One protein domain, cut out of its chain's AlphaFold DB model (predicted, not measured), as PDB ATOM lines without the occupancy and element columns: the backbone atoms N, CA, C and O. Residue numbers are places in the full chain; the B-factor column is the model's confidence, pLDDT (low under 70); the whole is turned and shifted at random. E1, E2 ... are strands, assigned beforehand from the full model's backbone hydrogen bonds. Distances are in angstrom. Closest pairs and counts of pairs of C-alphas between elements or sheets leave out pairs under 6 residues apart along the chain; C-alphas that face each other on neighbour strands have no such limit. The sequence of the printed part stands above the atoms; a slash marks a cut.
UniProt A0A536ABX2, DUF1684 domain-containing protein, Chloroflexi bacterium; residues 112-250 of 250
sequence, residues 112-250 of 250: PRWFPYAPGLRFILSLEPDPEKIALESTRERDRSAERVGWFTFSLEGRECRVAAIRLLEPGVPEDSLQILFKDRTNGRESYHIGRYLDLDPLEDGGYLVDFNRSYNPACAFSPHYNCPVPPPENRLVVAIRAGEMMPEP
ATOM      1  N   PRO A 112      -1.907 -23.959  19.356       96.06
ATOM      2  CA  PRO A 112      -0.804 -23.019  19.418       96.06
ATOM      3  C   PRO A 112      -0.445 -22.765  20.887       96.06
ATOM      4  O   PRO A 112      -1.311 -22.680  21.768       96.06
ATOM      5  N   ARG A 113       0.853 -22.652  21.153       97.19
ATOM      6  CA  ARG A 113       1.431 -22.389  22.474       97.19
ATOM      7  C   ARG A 113       2.330 -21.167  22.370       97.19
ATOM      8  O   ARG A 113       2.951 -20.953  21.335       97.19
ATOM      9  N   TRP A 114       2.436 -20.401  23.450       98.44
ATOM     10  CA  TRP A 114       3.292 -19.219  23.506       98.44
ATOM     11  C   TRP A 114       4.148 -19.229  24.758       98.44
ATOM     12  O   TRP A 114       3.726 -19.702  25.816       98.44
ATOM     13  N   PHE A 115       5.333 -18.640  24.640       98.56
ATOM     14  CA  PHE A 115       6.088 -18.216  25.806       98.56
ATOM     15  C   PHE A 115       5.338 -17.078  26.528       98.56
ATOM     16  O   PHE A 115       4.627 -16.295  25.878       98.56
ATOM     17  N   PRO A 116       5.516 -16.936  27.855       98.06
ATOM     18  CA  PRO A 116       5.048 -15.756  28.575       98.06
ATOM     19  C   PRO A 116       5.525 -14.464  27.908       98.06
ATOM     20  O   PRO A 116       6.596 -14.434  27.299       98.06
ATOM     21  N   TYR A 117       4.733 -13.397  28.025       98.19
ATOM     22  CA  TYR A 117       5.143 -12.088  27.531       98.19
ATOM     23  C   TYR A 117       6.474 -11.654  28.170       98.19
ATOM     24  O   TYR A 117       6.644 -11.702  29.390       98.19
ATOM     25  N   ALA A 118       7.416 -11.234  27.331       97.88
ATOM     26  CA  ALA A 118       8.772 -10.867  27.698       97.88
ATOM     27  C   ALA A 118       9.064  -9.430  27.228       97.88
ATOM     28  O   ALA A 118       9.473  -9.231  26.079       97.88
ATOM     29  N   PRO A 119       8.901  -8.409  28.092       96.69
ATOM     30  CA  PRO A 119       9.084  -7.010  27.695       96.69
ATOM     31  C   PRO A 119      10.517  -6.692  27.248       96.69
ATOM     32  O   PRO A 119      10.720  -5.837  26.395       96.69
ATOM     33  N   GLY A 120      11.516  -7.416  27.766       96.62
ATOM     34  CA  GLY A 120      12.919  -7.274  27.357       96.62
ATOM     35  C   GLY A 120      13.246  -7.813  25.957       96.62
ATOM     36  O   GLY A 120      14.393  -7.714  25.535       96.62
ATOM     37  N   LEU A 121      12.271  -8.402  25.255       97.81
ATOM     38  CA  LEU A 121      12.395  -8.889  23.875       97.81
ATOM     39  C   LEU A 121      11.572  -8.049  22.882       97.81
ATOM     40  O   LEU A 121      11.286  -8.491  21.768       97.81
ATOM     41  N   ARG A 122      11.202  -6.835  23.299       97.06
ATOM     42  CA  ARG A 122      10.576  -5.806  22.476       97.06
ATOM     43  C   ARG A 122      11.574  -4.677  22.245       97.06
ATOM     44  O   ARG A 122      12.030  -4.054  23.201       97.06
ATOM     45  N   PHE A 123      11.878  -4.392  20.985       96.31
ATOM     46  CA  PHE A 123      12.868  -3.393  20.598       96.31
ATOM     47  C   PHE A 123      12.285  -2.398  19.595       96.31
ATOM     48  O   PHE A 123      11.501  -2.769  18.726       96.31
ATOM     49  N   ILE A 124      12.712  -1.142  19.697       96.06
ATOM     50  CA  ILE A 124      12.553  -0.147  18.633       96.06
ATOM     51  C   ILE A 124      13.931   0.009  18.004       96.06
ATOM     52  O   ILE A 124      14.859   0.453  18.680       96.06
ATOM     53  N   LEU A 125      14.078  -0.424  16.753       97.06
ATOM     54  CA  LEU A 125      15.369  -0.497  16.072       97.06
ATOM     55  C   LEU A 125      15.322   0.260  14.748       97.06
ATOM     56  O   LEU A 125      14.315   0.249  14.042       97.06
ATOM     57  N   SER A 126      16.435   0.893  14.394       96.38
ATOM     58  CA  SER A 126      16.630   1.454  13.059       96.38
ATOM     59  C   SER A 126      17.140   0.369  12.118       96.38
ATOM     60  O   SER A 126      17.988  -0.440  12.496       96.38
ATOM     61  N   LEU A 127      16.628   0.360  10.889       96.88
ATOM     62  CA  LEU A 127      17.099  -0.542   9.847       96.88
ATOM     63  C   LEU A 127      18.410  -0.009   9.260       96.88
ATOM     64  O   LEU A 127      18.436   1.097   8.726       96.88
ATOM     65  N   GLU A 128      19.476  -0.801   9.325       97.56
ATOM     66  CA  GLU A 128      20.734  -0.557   8.614       97.56
ATOM     67  C   GLU A 128      20.602  -1.087   7.175       97.56
ATOM     68  O   GLU A 128      20.608  -2.310   6.994       97.56
ATOM     69  N   PRO A 129      20.455  -0.233   6.142       97.31
ATOM     70  CA  PRO A 129      20.156  -0.699   4.790       97.31
ATOM     71  C   PRO A 129      21.333  -1.458   4.183       97.31
ATOM     72  O   PRO A 129      22.470  -0.993   4.222       97.31
ATOM     73  N   ASP A 130      21.043  -2.606   3.580       97.62
ATOM     74  CA  ASP A 130      22.019  -3.434   2.875       97.62
ATOM     75  C   ASP A 130      21.251  -4.354   1.902       97.62
ATOM     76  O   ASP A 130      21.017  -5.526   2.209       97.62
ATOM     77  N   PRO A 131      20.729  -3.794   0.792       97.44
ATOM     78  CA  PRO A 131      19.844  -4.505  -0.117       97.44
ATOM     79  C   PRO A 131      20.602  -5.547  -0.947       97.44
ATOM     80  O   PRO A 131      21.523  -5.217  -1.694       97.44
ATOM     81  N   GLU A 132      20.174  -6.805  -0.874       97.69
ATOM     82  CA  GLU A 132      20.727  -7.903  -1.664       97.69
ATOM     83  C   GLU A 132      19.631  -8.896  -2.058       97.69
ATOM     84  O   GLU A 132      18.851  -9.346  -1.219       97.69
ATOM     85  N   LYS A 133      19.586  -9.283  -3.338       96.81
ATOM     86  CA  LYS A 133      18.717 -10.379  -3.784       96.81
ATOM     87  C   LYS A 133      19.280 -11.705  -3.297       96.81
ATOM     88  O   LYS A 133      20.416 -12.045  -3.610       96.81
ATOM     89  N   ILE A 134      18.450 -12.470  -2.607       95.75
ATOM     90  CA  ILE A 134      18.801 -13.767  -2.040       95.75
ATOM     91  C   ILE A 134      17.803 -14.837  -2.492       95.75
ATOM     92  O   ILE A 134      16.670 -14.549  -2.883       95.75
ATOM     93  N   ALA A 135      18.232 -16.092  -2.420       94.06
ATOM     94  CA  ALA A 135      17.368 -17.252  -2.580       94.06
ATOM     95  C   ALA A 135      17.202 -17.915  -1.211       94.06
ATOM     96  O   ALA A 135      18.187 -18.284  -0.574       94.06
ATOM     97  N   LEU A 136      15.962 -18.030  -0.746       94.50
ATOM     98  CA  LEU A 136      15.643 -18.741   0.484       94.50
ATOM     99  C   LEU A 136      15.318 -20.191   0.159       94.50
ATOM    100  O   LEU A 136      14.462 -20.451  -0.687       94.50
ATOM    101  N   GLU A 137      15.928 -21.125   0.883       93.69
ATOM    102  CA  GLU A 137      15.489 -22.519   0.857       93.69
ATOM    103  C   GLU A 137      14.001 -22.611   1.233       93.69
ATOM    104  O   GLU A 137      13.452 -21.755   1.936       93.69
ATOM    105  N   SER A 138      13.336 -23.676   0.796       90.81
ATOM    106  CA  SER A 138      11.933 -23.918   1.111       90.81
ATOM    107  C   SER A 138      11.719 -25.326   1.652       90.81
ATOM    108  O   SER A 138      12.504 -26.242   1.432       90.81
ATOM    109  N   THR A 139      10.622 -25.513   2.379       89.19
ATOM    110  CA  THR A 139      10.204 -26.832   2.907       89.19
ATOM    111  C   THR A 139       9.703 -27.799   1.826       89.19
ATOM    112  O   THR A 139       9.452 -28.969   2.110       89.19
ATOM    113  N   ARG A 140       9.560 -27.324   0.586       86.62
ATOM    114  CA  ARG A 140       9.342 -28.124  -0.622       86.62
ATOM    115  C   ARG A 140      10.415 -27.801  -1.656       86.62
ATOM    116  O   ARG A 140      11.218 -26.894  -1.471       86.62
ATOM    117  N   GLU A 141      10.401 -28.539  -2.759       70.00
ATOM    118  CA  GLU A 141      11.293 -28.308  -3.890       70.00
ATOM    119  C   GLU A 141      11.089 -26.893  -4.465       70.00
ATOM    120  O   GLU A 141       9.950 -26.475  -4.687       70.00
ATOM    121  N   ARG A 142      12.210 -26.215  -4.751       78.88
ATOM    122  CA  ARG A 142      12.391 -24.825  -5.226       78.88
ATOM    123  C   ARG A 142      12.622 -23.778  -4.139       78.88
ATOM    124  O   ARG A 142      11.825 -23.609  -3.217       78.88
ATOM    125  N   ASP A 143      13.677 -23.007  -4.365       86.06
ATOM    126  CA  ASP A 143      13.997 -21.822  -3.585       86.06
ATOM    127  C   ASP A 143      12.999 -20.694  -3.857       86.06
ATOM    128  O   ASP A 143      12.390 -20.594  -4.929       86.06
ATOM    129  N   ARG A 144      12.853 -19.815  -2.870       90.00
ATOM    130  CA  ARG A 144      11.976 -18.649  -2.912       90.00
ATOM    131  C   ARG A 144      12.817 -17.395  -3.099       90.00
ATOM    132  O   ARG A 144      13.737 -17.130  -2.329       90.00
ATOM    133  N   SER A 145      12.495 -16.631  -4.139       92.00
ATOM    134  CA  SER A 145      13.140 -15.347  -4.418       92.00
ATOM    135  C   SER A 145      12.811 -14.349  -3.311       92.00
ATOM    136  O   SER A 145      11.638 -14.138  -2.990       92.00
ATOM    137  N   ALA A 146      13.834 -13.727  -2.741       95.88
ATOM    138  CA  ALA A 146      13.691 -12.732  -1.694       95.88
ATOM    139  C   ALA A 146      14.757 -11.639  -1.834       95.88
ATOM    140  O   ALA A 146      15.694 -11.728  -2.628       95.88
ATOM    141  N   GLU A 147      14.601 -10.587  -1.051       97.31
ATOM    142  CA  GLU A 147      15.578  -9.529  -0.876       97.31
ATOM    143  C   GLU A 147      15.850  -9.372   0.613       97.31
ATOM    144  O   GLU A 147      14.929  -9.206   1.416       97.31
ATOM    145  N   ARG A 148      17.119  -9.413   0.989       98.12
ATOM    146  CA  ARG A 148      17.568  -8.895   2.271       98.12
ATOM    147  C   ARG A 148      17.609  -7.386   2.142       98.12
ATOM    148  O   ARG A 148      18.370  -6.888   1.331       98.12
ATOM    149  N   VAL A 149      16.792  -6.669   2.900       97.62
ATOM    150  CA  VAL A 149      16.674  -5.204   2.790       97.62
ATOM    151  C   VAL A 149      17.714  -4.497   3.655       97.62
ATOM    152  O   VAL A 149      18.186  -3.406   3.332       97.62
ATOM    153  N   GLY A 150      18.099  -5.129   4.758       97.94
ATOM    154  CA  GLY A 150      19.048  -4.579   5.707       97.94
ATOM    155  C   GLY A 150      19.073  -5.382   6.993       97.94
ATOM    156  O   GLY A 150      18.603  -6.522   7.037       97.94
ATOM    157  N   TRP A 151      19.600  -4.770   8.043       98.56
ATOM    158  CA  TRP A 151      19.849  -5.429   9.315       98.56
ATOM    159  C   TRP A 151      19.291  -4.651  10.494       98.56
ATOM    160  O   TRP A 151      19.302  -3.422  10.513       98.56
ATOM    161  N   PHE A 152      18.880  -5.393  11.514       98.38
ATOM    162  CA  PHE A 152      18.656  -4.879  12.854       98.38
ATOM    163  C   PHE A 152      19.725  -5.420  13.790       98.38
ATOM    164  O   PHE A 152      19.951  -6.633  13.846       98.38
ATOM    165  N   THR A 153      20.337  -4.519  14.549       98.19
ATOM    166  CA  THR A 153      21.342  -4.837  15.565       98.19
ATOM    167  C   THR A 153      20.755  -4.563  16.948       98.19
ATOM    168  O   THR A 153      20.168  -3.511  17.183       98.19
ATOM    169  N   PHE A 154      20.888  -5.508  17.877       97.50
ATOM    170  CA  PHE A 154      20.403  -5.368  19.253       97.50
ATOM    171  C   PHE A 154      21.285  -6.147  20.229       97.50
ATOM    172  O   PHE A 154      22.056  -7.015  19.835       97.50
ATOM    173  N   SER A 155      21.184  -5.844  21.523       96.81
ATOM    174  CA  SER A 155      21.910  -6.567  22.570       96.81
ATOM    175  C   SER A 155      20.958  -7.410  23.406       96.81
ATOM    176  O   SER A 155      19.951  -6.908  23.899       96.81
ATOM    177  N   LEU A 156      21.303  -8.678  23.613       96.06
ATOM    178  CA  LEU A 156      20.568  -9.588  24.487       96.06
ATOM    179  C   LEU A 156      21.557 -10.433  25.289       96.06
ATOM    180  O   LEU A 156      22.514 -10.964  24.734       96.06
ATOM    181  N   GLU A 157      21.353 -10.540  26.605       91.94
ATOM    182  CA  GLU A 157      22.249 -11.289  27.508       91.94
ATOM    183  C   GLU A 157      23.732 -10.859  27.393       91.94
ATOM    184  O   GLU A 157      24.648 -11.679  27.468       91.94
ATOM    185  N   GLY A 158      23.980  -9.563  27.163       93.56
ATOM    186  CA  GLY A 158      25.329  -9.013  26.977       93.56
ATOM    187  C   GLY A 158      26.005  -9.403  25.654       93.56
ATOM    188  O   GLY A 158      27.204  -9.187  25.502       93.56
ATOM    189  N   ARG A 159      25.262  -9.988  24.706       94.94
ATOM    190  CA  ARG A 159      25.735 -10.341  23.363       94.94
ATOM    191  C   ARG A 159      25.096  -9.427  22.334       94.94
ATOM    192  O   ARG A 159      23.875  -9.276  22.317       94.94
ATOM    193  N   GLU A 160      25.915  -8.888  21.443       97.12
ATOM    194  CA  GLU A 160      25.422  -8.259  20.223       97.12
ATOM    195  C   GLU A 160      24.820  -9.333  19.308       97.12
ATOM    196  O   GLU A 160      25.405 -10.396  19.082       97.12
ATOM    197  N   CYS A 161      23.610  -9.069  18.840       97.69
ATOM    198  CA  CYS A 161      22.828  -9.909  17.957       97.69
ATOM    199  C   CYS A 161      22.478  -9.100  16.712       97.69
ATOM    200  O   CYS A 161      22.226  -7.896  16.793       97.69
ATOM    201  N   ARG A 162      22.415  -9.781  15.571       97.62
ATOM    202  CA  ARG A 162      22.025  -9.180  14.300       97.62
ATOM    203  C   ARG A 162      21.045 -10.092  13.582       97.62
ATOM    204  O   ARG A 162      21.214 -11.309  13.613       97.62
ATOM    205  N   VAL A 163      20.032  -9.505  12.960       98.25
ATOM    206  CA  VAL A 163      19.045 -10.206  12.131       98.25
ATOM    207  C   VAL A 163      18.750  -9.393  10.882       98.25
ATOM    208  O   VAL A 163      18.608  -8.174  10.939       98.25
ATOM    209  N   ALA A 164      18.681 -10.073   9.751       98.38
ATOM    210  CA  ALA A 164      18.304  -9.517   8.472       98.38
ATOM    211  C   ALA A 164      16.785  -9.318   8.387       98.38
ATOM    212  O   ALA A 164      16.011 -10.233   8.693       98.38
ATOM    213  N   ALA A 165      16.383  -8.141   7.913       98.19
ATOM    214  CA  ALA A 165      15.034  -7.863   7.446       98.19
ATOM    215  C   ALA A 165      14.893  -8.356   6.003       98.19
ATOM    216  O   ALA A 165      15.697  -8.002   5.137       98.19
ATOM    217  N   ILE A 166      13.878  -9.172   5.746       98.06
ATOM    218  CA  ILE A 166      13.668  -9.871   4.483       98.06
ATOM    219  C   ILE A 166      12.344  -9.441   3.858       98.06
ATOM    220  O   ILE A 166      11.326  -9.336   4.537       98.06
ATOM    221  N   ARG A 167      12.354  -9.263   2.541       96.62
ATOM    222  CA  ARG A 167      11.181  -9.081   1.687       96.62
ATOM    223  C   ARG A 167      11.065 -10.270   0.742       96.62
ATOM    224  O   ARG A 167      12.019 -10.586   0.035       96.62
ATOM    225  N   LEU A 168       9.907 -10.923   0.687       95.12
ATOM    226  CA  LEU A 168       9.660 -11.980  -0.299       95.12
ATOM    227  C   LEU A 168       9.304 -11.357  -1.656       95.12
ATOM    228  O   LEU A 168       8.399 -10.532  -1.745       95.12
ATOM    229  N   LEU A 169       9.998 -11.760  -2.722       93.81
ATOM    230  CA  LEU A 169       9.806 -11.235  -4.078       93.81
ATOM    231  C   LEU A 169       8.848 -12.135  -4.861       93.81
ATOM    232  O   LEU A 169       9.237 -12.859  -5.784       93.81
ATOM    233  N   GLU A 170       7.586 -12.129  -4.450       91.56
ATOM    234  CA  GLU A 170       6.574 -13.054  -4.947       91.56
ATOM    235  C   GLU A 170       5.279 -12.341  -5.314       91.56
ATOM    236  O   GLU A 170       4.902 -11.368  -4.656       91.56
ATOM    237  N   PRO A 171       4.529 -12.848  -6.306       90.62
ATOM    238  CA  PRO A 171       3.228 -12.291  -6.629       90.62
ATOM    239  C   PRO A 171       2.307 -12.231  -5.411       90.62
ATOM    240  O   PRO A 171       2.190 -13.199  -4.657       90.62
ATOM    241  N   GLY A 172       1.638 -11.091  -5.242       87.56
ATOM    242  CA  GLY A 172       0.702 -10.841  -4.147       87.56
ATOM    243  C   GLY A 172       1.337 -10.435  -2.813       87.56
ATOM    244  O   GLY A 172       0.582 -10.134  -1.892       87.56
ATOM    245  N   VAL A 173       2.669 -10.399  -2.696       90.12
ATOM    246  CA  VAL A 173       3.353  -9.845  -1.519       90.12
ATOM    247  C   VAL A 173       3.534  -8.330  -1.708       90.12
ATOM    248  O   VAL A 173       4.088  -7.927  -2.732       90.12
ATOM    249  N   PRO A 174       3.058  -7.482  -0.775       90.75
ATOM    250  CA  PRO A 174       3.276  -6.034  -0.832       90.75
ATOM    251  C   PRO A 174       4.762  -5.652  -0.779       90.75
ATOM    252  O   PRO A 174       5.547  -6.296  -0.084       90.75
ATOM    253  N   GLU A 175       5.153  -4.578  -1.471       87.00
ATOM    254  CA  GLU A 175       6.548  -4.100  -1.495       87.00
ATOM    255  C   GLU A 175       7.044  -3.623  -0.121       87.00
ATOM    256  O   GLU A 175       8.234  -3.663   0.172       87.00
ATOM    257  N   ASP A 176       6.153  -3.192   0.758       89.00
ATOM    258  CA  ASP A 176       6.453  -2.781   2.126       89.00
ATOM    259  C   ASP A 176       6.383  -3.939   3.137       89.00
ATOM    260  O   ASP A 176       6.677  -3.742   4.313       89.00
ATOM    261  N   SER A 177       6.071  -5.166   2.695       92.94
ATOM    262  CA  SER A 177       6.031  -6.342   3.567       92.94
ATOM    263  C   SER A 177       7.444  -6.807   3.925       92.94
ATOM    264  O   SER A 177       8.099  -7.535   3.171       92.94
ATOM    265  N   LEU A 178       7.915  -6.371   5.095       96.50
ATOM    266  CA  LEU A 178       9.179  -6.791   5.691       96.50
ATOM    267  C   LEU A 178       8.937  -7.802   6.806       96.50
ATOM    268  O   LEU A 178       8.001  -7.685   7.592       96.50
ATOM    269  N   GLN A 179       9.809  -8.802   6.881       97.44
ATOM    270  CA  GLN A 179       9.721  -9.878   7.857       97.44
ATOM    271  C   GLN A 179      11.109 -10.261   8.357       97.44
ATOM    272  O   GLN A 179      12.099 -10.177   7.631       97.44
ATOM    273  N   ILE A 180      11.187 -10.768   9.579       98.56
ATOM    274  CA  ILE A 180      12.347 -11.500  10.074       98.56
ATOM    275  C   ILE A 180      11.980 -12.976  10.075       98.56
ATOM    276  O   ILE A 180      11.139 -13.414  10.855       98.56
ATOM    277  N   LEU A 181      12.645 -13.759   9.228       98.38
ATOM    278  CA  LEU A 181      12.602 -15.219   9.293       98.38
ATOM    279  C   LEU A 181      13.805 -15.668  10.115       98.38
ATOM    280  O   LEU A 181      14.926 -15.411   9.680       98.38
ATOM    281  N   PHE A 182      13.621 -16.306  11.273       98.69
ATOM    282  CA  PHE A 182      14.750 -16.609  12.160       98.69
ATOM    283  C   PHE A 182      14.709 -17.994  12.806       98.69
ATOM    284  O   PHE A 182      13.672 -18.654  12.929       98.69
ATOM    285  N   LYS A 183      15.901 -18.416  13.231       98.62
ATOM    286  CA  LYS A 183      16.137 -19.518  14.165       98.62
ATOM    287  C   LYS A 183      16.899 -18.979  15.368       98.62
ATOM    288  O   LYS A 183      17.671 -18.037  15.247       98.62
ATOM    289  N   ASP A 184      16.736 -19.617  16.509       98.44
ATOM    290  CA  ASP A 184      17.435 -19.314  17.746       98.44
ATOM    291  C   ASP A 184      17.679 -20.602  18.555       98.44
ATOM    292  O   ASP A 184      17.411 -21.716  18.090       98.44
ATOM    293  N   ARG A 185      18.219 -20.491  19.773       97.62
ATOM    294  CA  ARG A 185      18.535 -21.664  20.609       97.62
ATOM    295  C   ARG A 185      17.318 -22.453  21.108       97.62
ATOM    296  O   ARG A 185      17.507 -23.560  21.610       97.62
ATOM    297  N   THR A 186      16.104 -21.924  20.975       98.38
ATOM    298  CA  THR A 186      14.858 -22.628  21.320       98.38
ATOM    299  C   THR A 186      14.389 -23.600  20.227       98.38
ATOM    300  O   THR A 186      13.616 -24.520  20.523       98.38
ATOM    301  N   ASN A 187      14.857 -23.445  18.979       97.88
ATOM    302  CA  ASN A 187      14.361 -24.213  17.832       97.88
ATOM    303  C   ASN A 187      14.559 -25.723  17.990       97.88
ATOM    304  O   ASN A 187      15.643 -26.208  18.320       97.88
ATOM    305  N   GLY A 188      13.497 -26.478  17.694       95.81
ATOM    306  CA  GLY A 188      13.482 -27.941  17.725       95.81
ATOM    307  C   GLY A 188      13.414 -28.545  19.129       95.81
ATOM    308  O   GLY A 188      13.458 -29.764  19.257       95.81
ATOM    309  N   ARG A 189      13.316 -27.713  20.174       95.69
ATOM    310  CA  ARG A 189      13.183 -28.146  21.573       95.69
ATOM    311  C   ARG A 189      11.988 -27.495  22.252       95.69
ATOM    312  O   ARG A 189      11.155 -28.191  22.812       95.69
ATOM    313  N   GLU A 190      11.926 -26.169  22.194       97.81
ATOM    314  CA  GLU A 190      10.857 -25.359  22.789       97.81
ATOM    315  C   GLU A 190      10.002 -24.695  21.691       97.81
ATOM    316  O   GLU A 190       8.794 -24.548  21.850       97.81
ATOM    317  N   SER A 191      10.611 -24.328  20.554       98.06
ATOM    318  CA  SER A 191       9.947 -23.703  19.399       98.06
ATOM    319  C   SER A 191      10.051 -24.551  18.124       98.06
ATOM    320  O   SER A 191      10.827 -25.511  18.049       98.06
ATOM    321  N   TYR A 192       9.249 -24.217  17.107       97.56
ATOM    322  CA  TYR A 192       9.147 -24.995  15.873       97.56
ATOM    323  C   TYR A 192      10.495 -25.148  15.149       97.56
ATOM    324  O   TYR A 192      11.270 -24.207  14.993       97.56
ATOM    325  N   HIS A 193      10.802 -26.362  14.693       96.19
ATOM    326  CA  HIS A 193      12.144 -26.737  14.236       96.19
ATOM    327  C   HIS A 193      12.593 -26.038  12.937       96.19
ATOM    328  O   HIS A 193      13.789 -25.797  12.762       96.19
ATOM    329  N   ILE A 194      11.664 -25.677  12.043       95.38
ATOM    330  CA  ILE A 194      12.002 -24.953  10.805       95.38
ATOM    331  C   ILE A 194      12.361 -23.495  11.079       95.38
ATOM    332  O   ILE A 194      13.188 -22.952  10.357       95.38
ATOM    333  N   GLY A 195      11.793 -22.861  12.102       97.69
ATOM    334  CA  GLY A 195      11.928 -21.418  12.293       97.69
ATOM    335  C   GLY A 195      10.639 -20.759  12.748       97.69
ATOM    336  O   GLY A 195       9.581 -21.390  12.752       97.69
ATOM    337  N   ARG A 196      10.749 -19.480  13.094       98.62
ATOM    338  CA  ARG A 196       9.626 -18.586  13.391       98.62
ATOM    339  C   ARG A 196       9.780 -17.300  12.605       98.62
ATOM    340  O   ARG A 196      10.904 -16.936  12.248       98.62
ATOM    341  N   TYR A 197       8.662 -16.640  12.334       98.50
ATOM    342  CA  TYR A 197       8.621 -15.389  11.586       98.50
ATOM    343  C   TYR A 197       8.146 -14.258  12.479       98.50
ATOM    344  O   TYR A 197       7.462 -14.489  13.474       98.50
ATOM    345  N   LEU A 198       8.534 -13.042  12.129       98.50
ATOM    346  CA  LEU A 198       8.052 -11.814  12.733       98.50
ATOM    347  C   LEU A 198       7.812 -10.822  11.603       98.50
ATOM    348  O   LEU A 198       8.763 -10.444  10.921       98.50
ATOM    349  N   ASP A 199       6.561 -10.423  11.408       97.25
ATOM    350  CA  ASP A 199       6.231  -9.342  10.486       97.25
ATOM    351  C   ASP A 199       6.641  -8.008  11.125       97.25
ATOM    352  O   ASP A 199       6.538  -7.836  12.343       97.25
ATOM    353  N   LEU A 200       7.174  -7.098  10.314       96.00
ATOM    354  CA  LEU A 200       7.735  -5.833  10.773       96.00
ATOM    355  C   LEU A 200       6.819  -4.677  10.399       96.00
ATOM    356  O   LEU A 200       6.619  -4.397   9.218       96.00
ATOM    357  N   ASP A 201       6.359  -3.959  11.417       86.50
ATOM    358  CA  ASP A 201       5.607  -2.723  11.242       86.50
ATOM    359  C   ASP A 201       6.569  -1.521  11.314       86.50
ATOM    360  O   ASP A 201       7.306  -1.384  12.308       86.50
ATOM    361  N   PRO A 202       6.598  -0.645  10.292       90.00
ATOM    362  CA  PRO A 202       7.317   0.616  10.381       90.00
ATOM    363  C   PRO A 202       6.627   1.541  11.390       90.00
ATOM    364  O   PRO A 202       5.400   1.605  11.478       90.00
ATOM    365  N   LEU A 203       7.427   2.288  12.141       91.88
ATOM    366  CA  LEU A 203       6.970   3.339  13.041       91.88
ATOM    367  C   LEU A 203       6.969   4.690  12.317       91.88
ATOM    368  O   LEU A 203       7.692   4.892  11.341       91.88
ATOM    369  N   GLU A 204       6.173   5.639  12.816       87.38
ATOM    370  CA  GLU A 204       6.031   6.977  12.216       87.38
ATOM    371  C   GLU A 204       7.362   7.744  12.114       87.38
ATOM    372  O   GLU A 204       7.535   8.581  11.230       87.38
ATOM    373  N   ASP A 205       8.314   7.447  12.998       85.44
ATOM    374  CA  ASP A 205       9.637   8.072  13.069       85.44
ATOM    375  C   ASP A 205      10.704   7.387  12.189       85.44
ATOM    376  O   ASP A 205      11.866   7.797  12.192       85.44
ATOM    377  N   GLY A 206      10.321   6.366  11.415       82.94
ATOM    378  CA  GLY A 206      11.213   5.611  10.532       82.94
ATOM    379  C   GLY A 206      11.968   4.462  11.209       82.94
ATOM    380  O   GLY A 206      12.767   3.792  10.547       82.94
ATOM    381  N   GLY A 207      11.732   4.213  12.502       93.19
ATOM    382  CA  GLY A 207      12.148   2.984  13.174       93.19
ATOM    383  C   GLY A 207      11.234   1.799  12.845       93.19
ATOM    384  O   GLY A 207      10.212   1.936  12.178       93.19
ATOM    385  N   TYR A 208      11.590   0.621  13.346       96.56
ATOM    386  CA  TYR A 208      10.758  -0.578  13.279       96.56
ATOM    387  C   TYR A 208      10.546  -1.147  14.670       96.56
ATOM    388  O   TYR A 208      11.471  -1.199  15.491       96.56
ATOM    389  N   LEU A 209       9.330  -1.626  14.913       96.00
ATOM    390  CA  LEU A 209       9.043  -2.422  16.092       96.00
ATOM    391  C   LEU A 209       9.482  -3.870  15.851       96.00
ATOM    392  O   LEU A 209       8.815  -4.634  15.158       96.00
ATOM    393  N   VAL A 210      10.587  -4.267  16.478       97.69
ATOM    394  CA  VAL A 210      11.050  -5.657  16.509       97.69
ATOM    395  C   VAL A 210      10.597  -6.274  17.829       97.69
ATOM    396  O   VAL A 210      11.311  -6.243  18.832       97.69
ATOM    397  N   ASP A 211       9.367  -6.791  17.851       97.81
ATOM    398  CA  ASP A 211       8.774  -7.433  19.026       97.81
ATOM    399  C   ASP A 211       8.688  -8.954  18.862       97.81
ATOM    400  O   ASP A 211       7.737  -9.491  18.288       97.81
ATOM    401  N   PHE A 212       9.654  -9.680  19.429       98.50
ATOM    402  CA  PHE A 212       9.671 -11.142  19.348       98.50
ATOM    403  C   PHE A 212       8.483 -11.807  20.064       98.50
ATOM    404  O   PHE A 212       8.211 -12.982  19.807       98.50
ATOM    405  N   ASN A 213       7.725 -11.089  20.906       98.56
ATOM    406  CA  ASN A 213       6.479 -11.601  21.494       98.56
ATOM    407  C   ASN A 213       5.386 -11.859  20.458       98.56
ATOM    408  O   ASN A 213       4.475 -12.642  20.737       98.56
ATOM    409  N   ARG A 214       5.503 -11.224  19.286       98.31
ATOM    410  CA  ARG A 214       4.625 -11.386  18.124       98.31
ATOM    411  C   ARG A 214       5.166 -12.392  17.105       98.31
ATOM    412  O   ARG A 214       4.561 -12.574  16.055       98.31
ATOM    413  N   SER A 215       6.292 -13.050  17.397       98.50
ATOM    414  CA  SER A 215       6.810 -14.081  16.500       98.50
ATOM    415  C   SER A 215       5.879 -15.295  16.452       98.50
ATOM    416  O   SER A 215       5.367 -15.739  17.484       98.50
ATOM    417  N   TYR A 216       5.669 -15.830  15.254       98.50
ATOM    418  CA  TYR A 216       4.699 -16.882  14.973       98.50
ATOM    419  C   TYR A 216       5.330 -18.036  14.191       98.50
ATOM    420  O   TYR A 216       6.345 -17.882  13.502       98.50
ATOM    421  N   ASN A 217       4.740 -19.222  14.305       98.19
ATOM    422  CA  ASN A 217       5.143 -20.376  13.527       98.19
ATOM    423  C   ASN A 217       4.571 -20.285  12.110       98.19
ATOM    424  O   ASN A 217       3.421 -19.887  11.908       98.19
ATOM    425  N   PRO A 218       5.325 -20.734  11.101       96.88
ATOM    426  CA  PRO A 218       4.804 -20.800   9.750       96.88
ATOM    427  C   PRO A 218       3.657 -21.805   9.608       96.88
ATOM    428  O   PRO A 218       3.573 -22.777  10.351       96.88
ATOM    429  N   ALA A 219       2.831 -21.644   8.571       95.62
ATOM    430  CA  ALA A 219       1.673 -22.513   8.313       95.62
ATOM    431  C   ALA A 219       2.007 -24.019   8.257       95.62
ATOM    432  O   ALA A 219       1.207 -24.853   8.676       95.62
ATOM    433  N   CYS A 220       3.208 -24.377   7.793       95.12
ATOM    434  CA  CYS A 220       3.700 -25.758   7.775       95.12
ATOM    435  C   CYS A 220       3.891 -26.381   9.165       95.12
ATOM    436  O   CYS A 220       3.980 -27.600   9.251       95.12
ATOM    437  N   ALA A 221       3.918 -25.587  10.241       96.06
ATOM    438  CA  ALA A 221       3.883 -26.099  11.610       96.06
ATOM    439  C   ALA A 221       2.536 -26.740  11.973       96.06
ATOM    440  O   ALA A 221       2.472 -27.535  12.904       96.06
ATOM    441  N   PHE A 222       1.481 -26.404  11.229       95.81
ATOM    442  CA  PHE A 222       0.118 -26.877  11.465       95.81
ATOM    443  C   PHE A 222      -0.405 -27.770  10.337       95.81
ATOM    444  O   PHE A 222      -1.376 -28.492  10.536       95.81
ATOM    445  N   SER A 223       0.189 -27.719   9.139       94.88
ATOM    446  CA  SER A 223      -0.261 -28.543   8.017       94.88
ATOM    447  C   SER A 223       0.828 -28.807   6.970       94.88
ATOM    448  O   SER A 223       1.464 -27.866   6.489       94.88
ATOM    449  N   PRO A 224       0.989 -30.059   6.495       93.38
ATOM    450  CA  PRO A 224       1.987 -30.422   5.479       93.38
ATOM    451  C   PRO A 224       1.660 -29.891   4.068       93.38
ATOM    452  O   PRO A 224       2.426 -30.084   3.115       93.38
ATOM    453  N   HIS A 225       0.507 -29.239   3.901       95.62
ATOM    454  CA  HIS A 225       0.032 -28.716   2.621       95.62
ATOM    455  C   HIS A 225       0.548 -27.306   2.305       95.62
ATOM    456  O   HIS A 225       0.215 -26.750   1.257       95.62
ATOM    457  N   TYR A 226       1.385 -26.724   3.166       94.50
ATOM    458  CA  TYR A 226       1.987 -25.412   2.945       94.50
ATOM    459  C   TYR A 226       3.463 -25.519   2.574       94.50
ATOM    460  O   TYR A 226       4.186 -26.372   3.080       94.50
ATOM    461  N   ASN A 227       3.899 -24.618   1.691       92.31
ATOM    462  CA  ASN A 227       5.305 -24.415   1.374       92.31
ATOM    463  C   ASN A 227       5.794 -23.149   2.088       92.31
ATOM    464  O   ASN A 227       5.268 -22.054   1.867       92.31
ATOM    465  N   CYS A 228       6.766 -23.316   2.973       93.38
ATOM    466  CA  CYS A 228       7.306 -22.280   3.846       93.38
ATOM    467  C   CYS A 228       8.773 -21.987   3.524       93.38
ATOM    468  O   CYS A 228       9.513 -22.955   3.328       93.38
ATOM    469  N   PRO A 229       9.198 -20.707   3.559       94.44
ATOM    470  CA  PRO A 229      10.607 -20.358   3.424       94.44
ATOM    471  C   PRO A 229      11.372 -20.801   4.676       94.44
ATOM    472  O   PRO A 229      10.872 -20.687   5.789       94.44
ATOM    473  N   VAL A 230      12.589 -21.298   4.524       95.50
ATOM    474  CA  VAL A 230      13.464 -21.591   5.659       95.50
ATOM    475  C   VAL A 230      14.222 -20.305   6.013       95.50
ATOM    476  O   VAL A 230      14.731 -19.642   5.110       95.50
ATOM    477  N   PRO A 231      14.317 -19.929   7.304       97.06
ATOM    478  CA  PRO A 231      15.157 -18.818   7.734       97.06
ATOM    479  C   PRO A 231      16.587 -18.929   7.196       97.06
ATOM    480  O   PRO A 231      17.185 -20.008   7.332       97.06
ATOM    481  N   PRO A 232      17.150 -17.841   6.643       96.56
ATOM    482  CA  PRO A 232      18.489 -17.878   6.080       96.56
ATOM    483  C   PRO A 232      19.546 -18.079   7.184       96.56
ATOM    484  O   PRO A 232      19.283 -17.764   8.355       96.56
ATOM    485  N   PRO A 233      20.734 -18.624   6.862       95.81
ATOM    486  CA  PRO A 233      21.768 -18.932   7.852       95.81
ATOM    487  C   PRO A 233      22.169 -17.745   8.736       95.81
ATOM    488  O   PRO A 233      22.378 -17.928   9.936       95.81
ATOM    489  N   GLU A 234      22.226 -16.538   8.173       96.00
ATOM    490  CA  GLU A 234      22.538 -15.295   8.882       96.00
ATOM    491  C   GLU A 234      21.507 -14.915   9.953       96.00
ATOM    492  O   GLU A 234      21.858 -14.247  10.922       96.00
ATOM    493  N   ASN A 235      20.269 -15.407   9.848       98.25
ATOM    494  CA  ASN A 235      19.217 -15.204  10.847       98.25
ATOM    495  C   ASN A 235      19.149 -16.339  11.875       98.25
ATOM    496  O   ASN A 235      18.116 -16.558  12.517       98.25
ATOM    497  N   ARG A 236      20.242 -17.086  12.055       97.88
ATOM    498  CA  ARG A 236      20.385 -18.030  13.161       97.88
ATOM    499  C   ARG A 236      21.033 -17.345  14.364       97.88
ATOM    500  O   ARG A 236      22.254 -17.284  14.493       97.88
ATOM    501  N   LEU A 237      20.198 -16.909  15.295       97.75
ATOM    502  CA  LEU A 237      20.610 -16.322  16.560       97.75
ATOM    503  C   LEU A 237      21.249 -17.362  17.491       97.75
ATOM    504  O   LEU A 237      20.773 -18.486  17.653       97.75
ATOM    505  N   VAL A 238      22.327 -16.961  18.167       95.31
ATOM    506  CA  VAL A 238      23.038 -17.792  19.160       95.31
ATOM    507  C   VAL A 238      22.507 -17.619  20.588       95.31
ATOM    508  O   VAL A 238      23.074 -18.168  21.532       95.31
ATOM    509  N   VAL A 239      21.434 -16.857  20.753       97.19
ATOM    510  CA  VAL A 239      20.707 -16.614  22.008       97.19
ATOM    511  C   VAL A 239      19.387 -17.387  21.999       97.19
ATOM    512  O   VAL A 239      18.980 -17.897  20.957       97.19
ATOM    513  N   ALA A 240      18.737 -17.538  23.154       98.00
ATOM    514  CA  ALA A 240      17.410 -18.148  23.239       98.00
ATOM    515  C   ALA A 240      16.340 -17.050  23.259       98.00
ATOM    516  O   ALA A 240      16.308 -16.238  24.180       98.00
ATOM    517  N   ILE A 241      15.445 -17.045  22.274       98.44
ATOM    518  CA  ILE A 241      14.348 -16.073  22.198       98.44
ATOM    519  C   ILE A 241      13.085 -16.717  22.777       98.44
ATOM    520  O   ILE A 241      12.278 -17.304  22.056       98.44
ATOM    521  N   ARG A 242      12.912 -16.623  24.101       98.44
ATOM    522  CA  ARG A 242      11.727 -17.133  24.823       98.44
ATOM    523  C   ARG A 242      10.574 -16.126  24.819       98.44
ATOM    524  O   ARG A 242      10.121 -15.682  25.868       98.44
ATOM    525  N   ALA A 243      10.136 -15.760  23.623       98.44
ATOM    526  CA  ALA A 243       8.977 -14.913  23.353       98.44
ATOM    527  C   ALA A 243       8.272 -15.415  22.090       98.44
ATOM    528  O   ALA A 243       8.913 -16.053  21.257       98.44
ATOM    529  N   GLY A 244       6.975 -15.138  21.953       98.62
ATOM    530  CA  GLY A 244       6.177 -15.558  20.797       98.62
ATOM    531  C   GLY A 244       5.796 -17.033  20.833       98.62
ATOM    532  O   GLY A 244       5.720 -17.636  21.908       98.62
ATOM    533  N   GLU A 245       5.503 -17.603  19.668       98.50
ATOM    534  CA  GLU A 245       5.026 -18.979  19.568       98.50
ATOM    535  C   GLU A 245       6.098 -20.019  19.930       98.50
ATOM    536  O   GLU A 245       7.289 -19.885  19.626       98.50
ATOM    537  N   MET A 246       5.628 -21.075  20.588       98.50
ATOM    538  CA  MET A 246       6.330 -22.317  20.901       98.50
ATOM    539  C   MET A 246       5.966 -23.392  19.872       98.50
ATOM    540  O   MET A 246       5.168 -23.161  18.966       98.50
ATOM    541  N   MET A 247       6.528 -24.590  20.011       96.56
ATOM    542  CA  MET A 247       6.089 -25.748  19.236       96.56
ATOM    543  C   MET A 247       4.587 -26.014  19.475       96.56
ATOM    544  O   MET A 247       4.174 -26.055  20.637       96.56
ATOM    545  N   PRO A 248       3.770 -26.186  18.418       95.00
ATOM    546  CA  PRO A 248       2.385 -26.618  18.577       95.00
ATOM    547  C   PRO A 248       2.305 -27.996  19.244       95.00
ATOM    548  O   PRO A 248       3.144 -28.860  18.983       95.00
ATOM    549  N   GLU A 249       1.290 -28.206  20.080       90.31
ATOM    550  CA  GLU A 249       1.069 -29.463  20.812       90.31
ATOM    551  C   GLU A 249      -0.231 -30.146  20.348       90.31
ATOM    552  O   GLU A 249      -1.188 -29.429  20.044       90.31
ATOM    553  N   PRO A 250      -0.289 -31.492  20.285       85.94
ATOM    554  CA  PRO A 250      -1.519 -32.242  20.004       85.94
ATOM    555  C   PRO A 250      -2.667 -32.026  21.008       85.94
ATOM    556  O   PRO A 250      -2.373 -31.763  22.196       85.94
TER     557      PRO A 250
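Overview. This is residues 112 to 250 of the 250 residues of the protein "DUF1684 domain-containing protein" of Chloroflexi bacterium (UniProt A0A536ABX2). Little here is regular structure: two small, strongly twisted sheets, face to face with crossed strands, make a sandwich, and residues 212 to 250 form a long unnamed stretch. The printed part has 139 residues, no named helix and strands E1 to E7, all strand by class, holding 52 residues; the antiparallel sheets run E1-E7-E6-E5 and E2-E3-E4. It is compact, radius of gyration of the C-alphas 14.4 A, spanning 39 by 35 by 25 A.

Along the chain. Find E1, residues 122 to 125, from C-alpha 122 at (10.576, -5.806, 22.476), E7, residues 208 to 211, ending with C-alpha 211 at (8.774, -7.433, 19.026), E6, residues 196 to 202, and E5, residues 178 to 182. E2, 128 to 136, bends; E3, 144 to 156, 30.1 A, bends; then comes E4, 159 to 168.

Arrangement. Look at N 123 and O 210 for E1-E7, 2.9 A; N 180 and O 198 for hairpin E5-E6, 2.8 A. E2 E3 E4 and E5 E6 E7 are meanders, successive antiparallel neighbours. Between sheets, the closest C-alphas of E4 and E5 are Arg 167 and Leu 178, 5.0 A.

Size, cuts and confidence. The farthest C-alphas, Asp 205 and Pro 250, are 42.4 A apart. The printed part has no cut; link E5 to E6 is long; no printed residue is under 70.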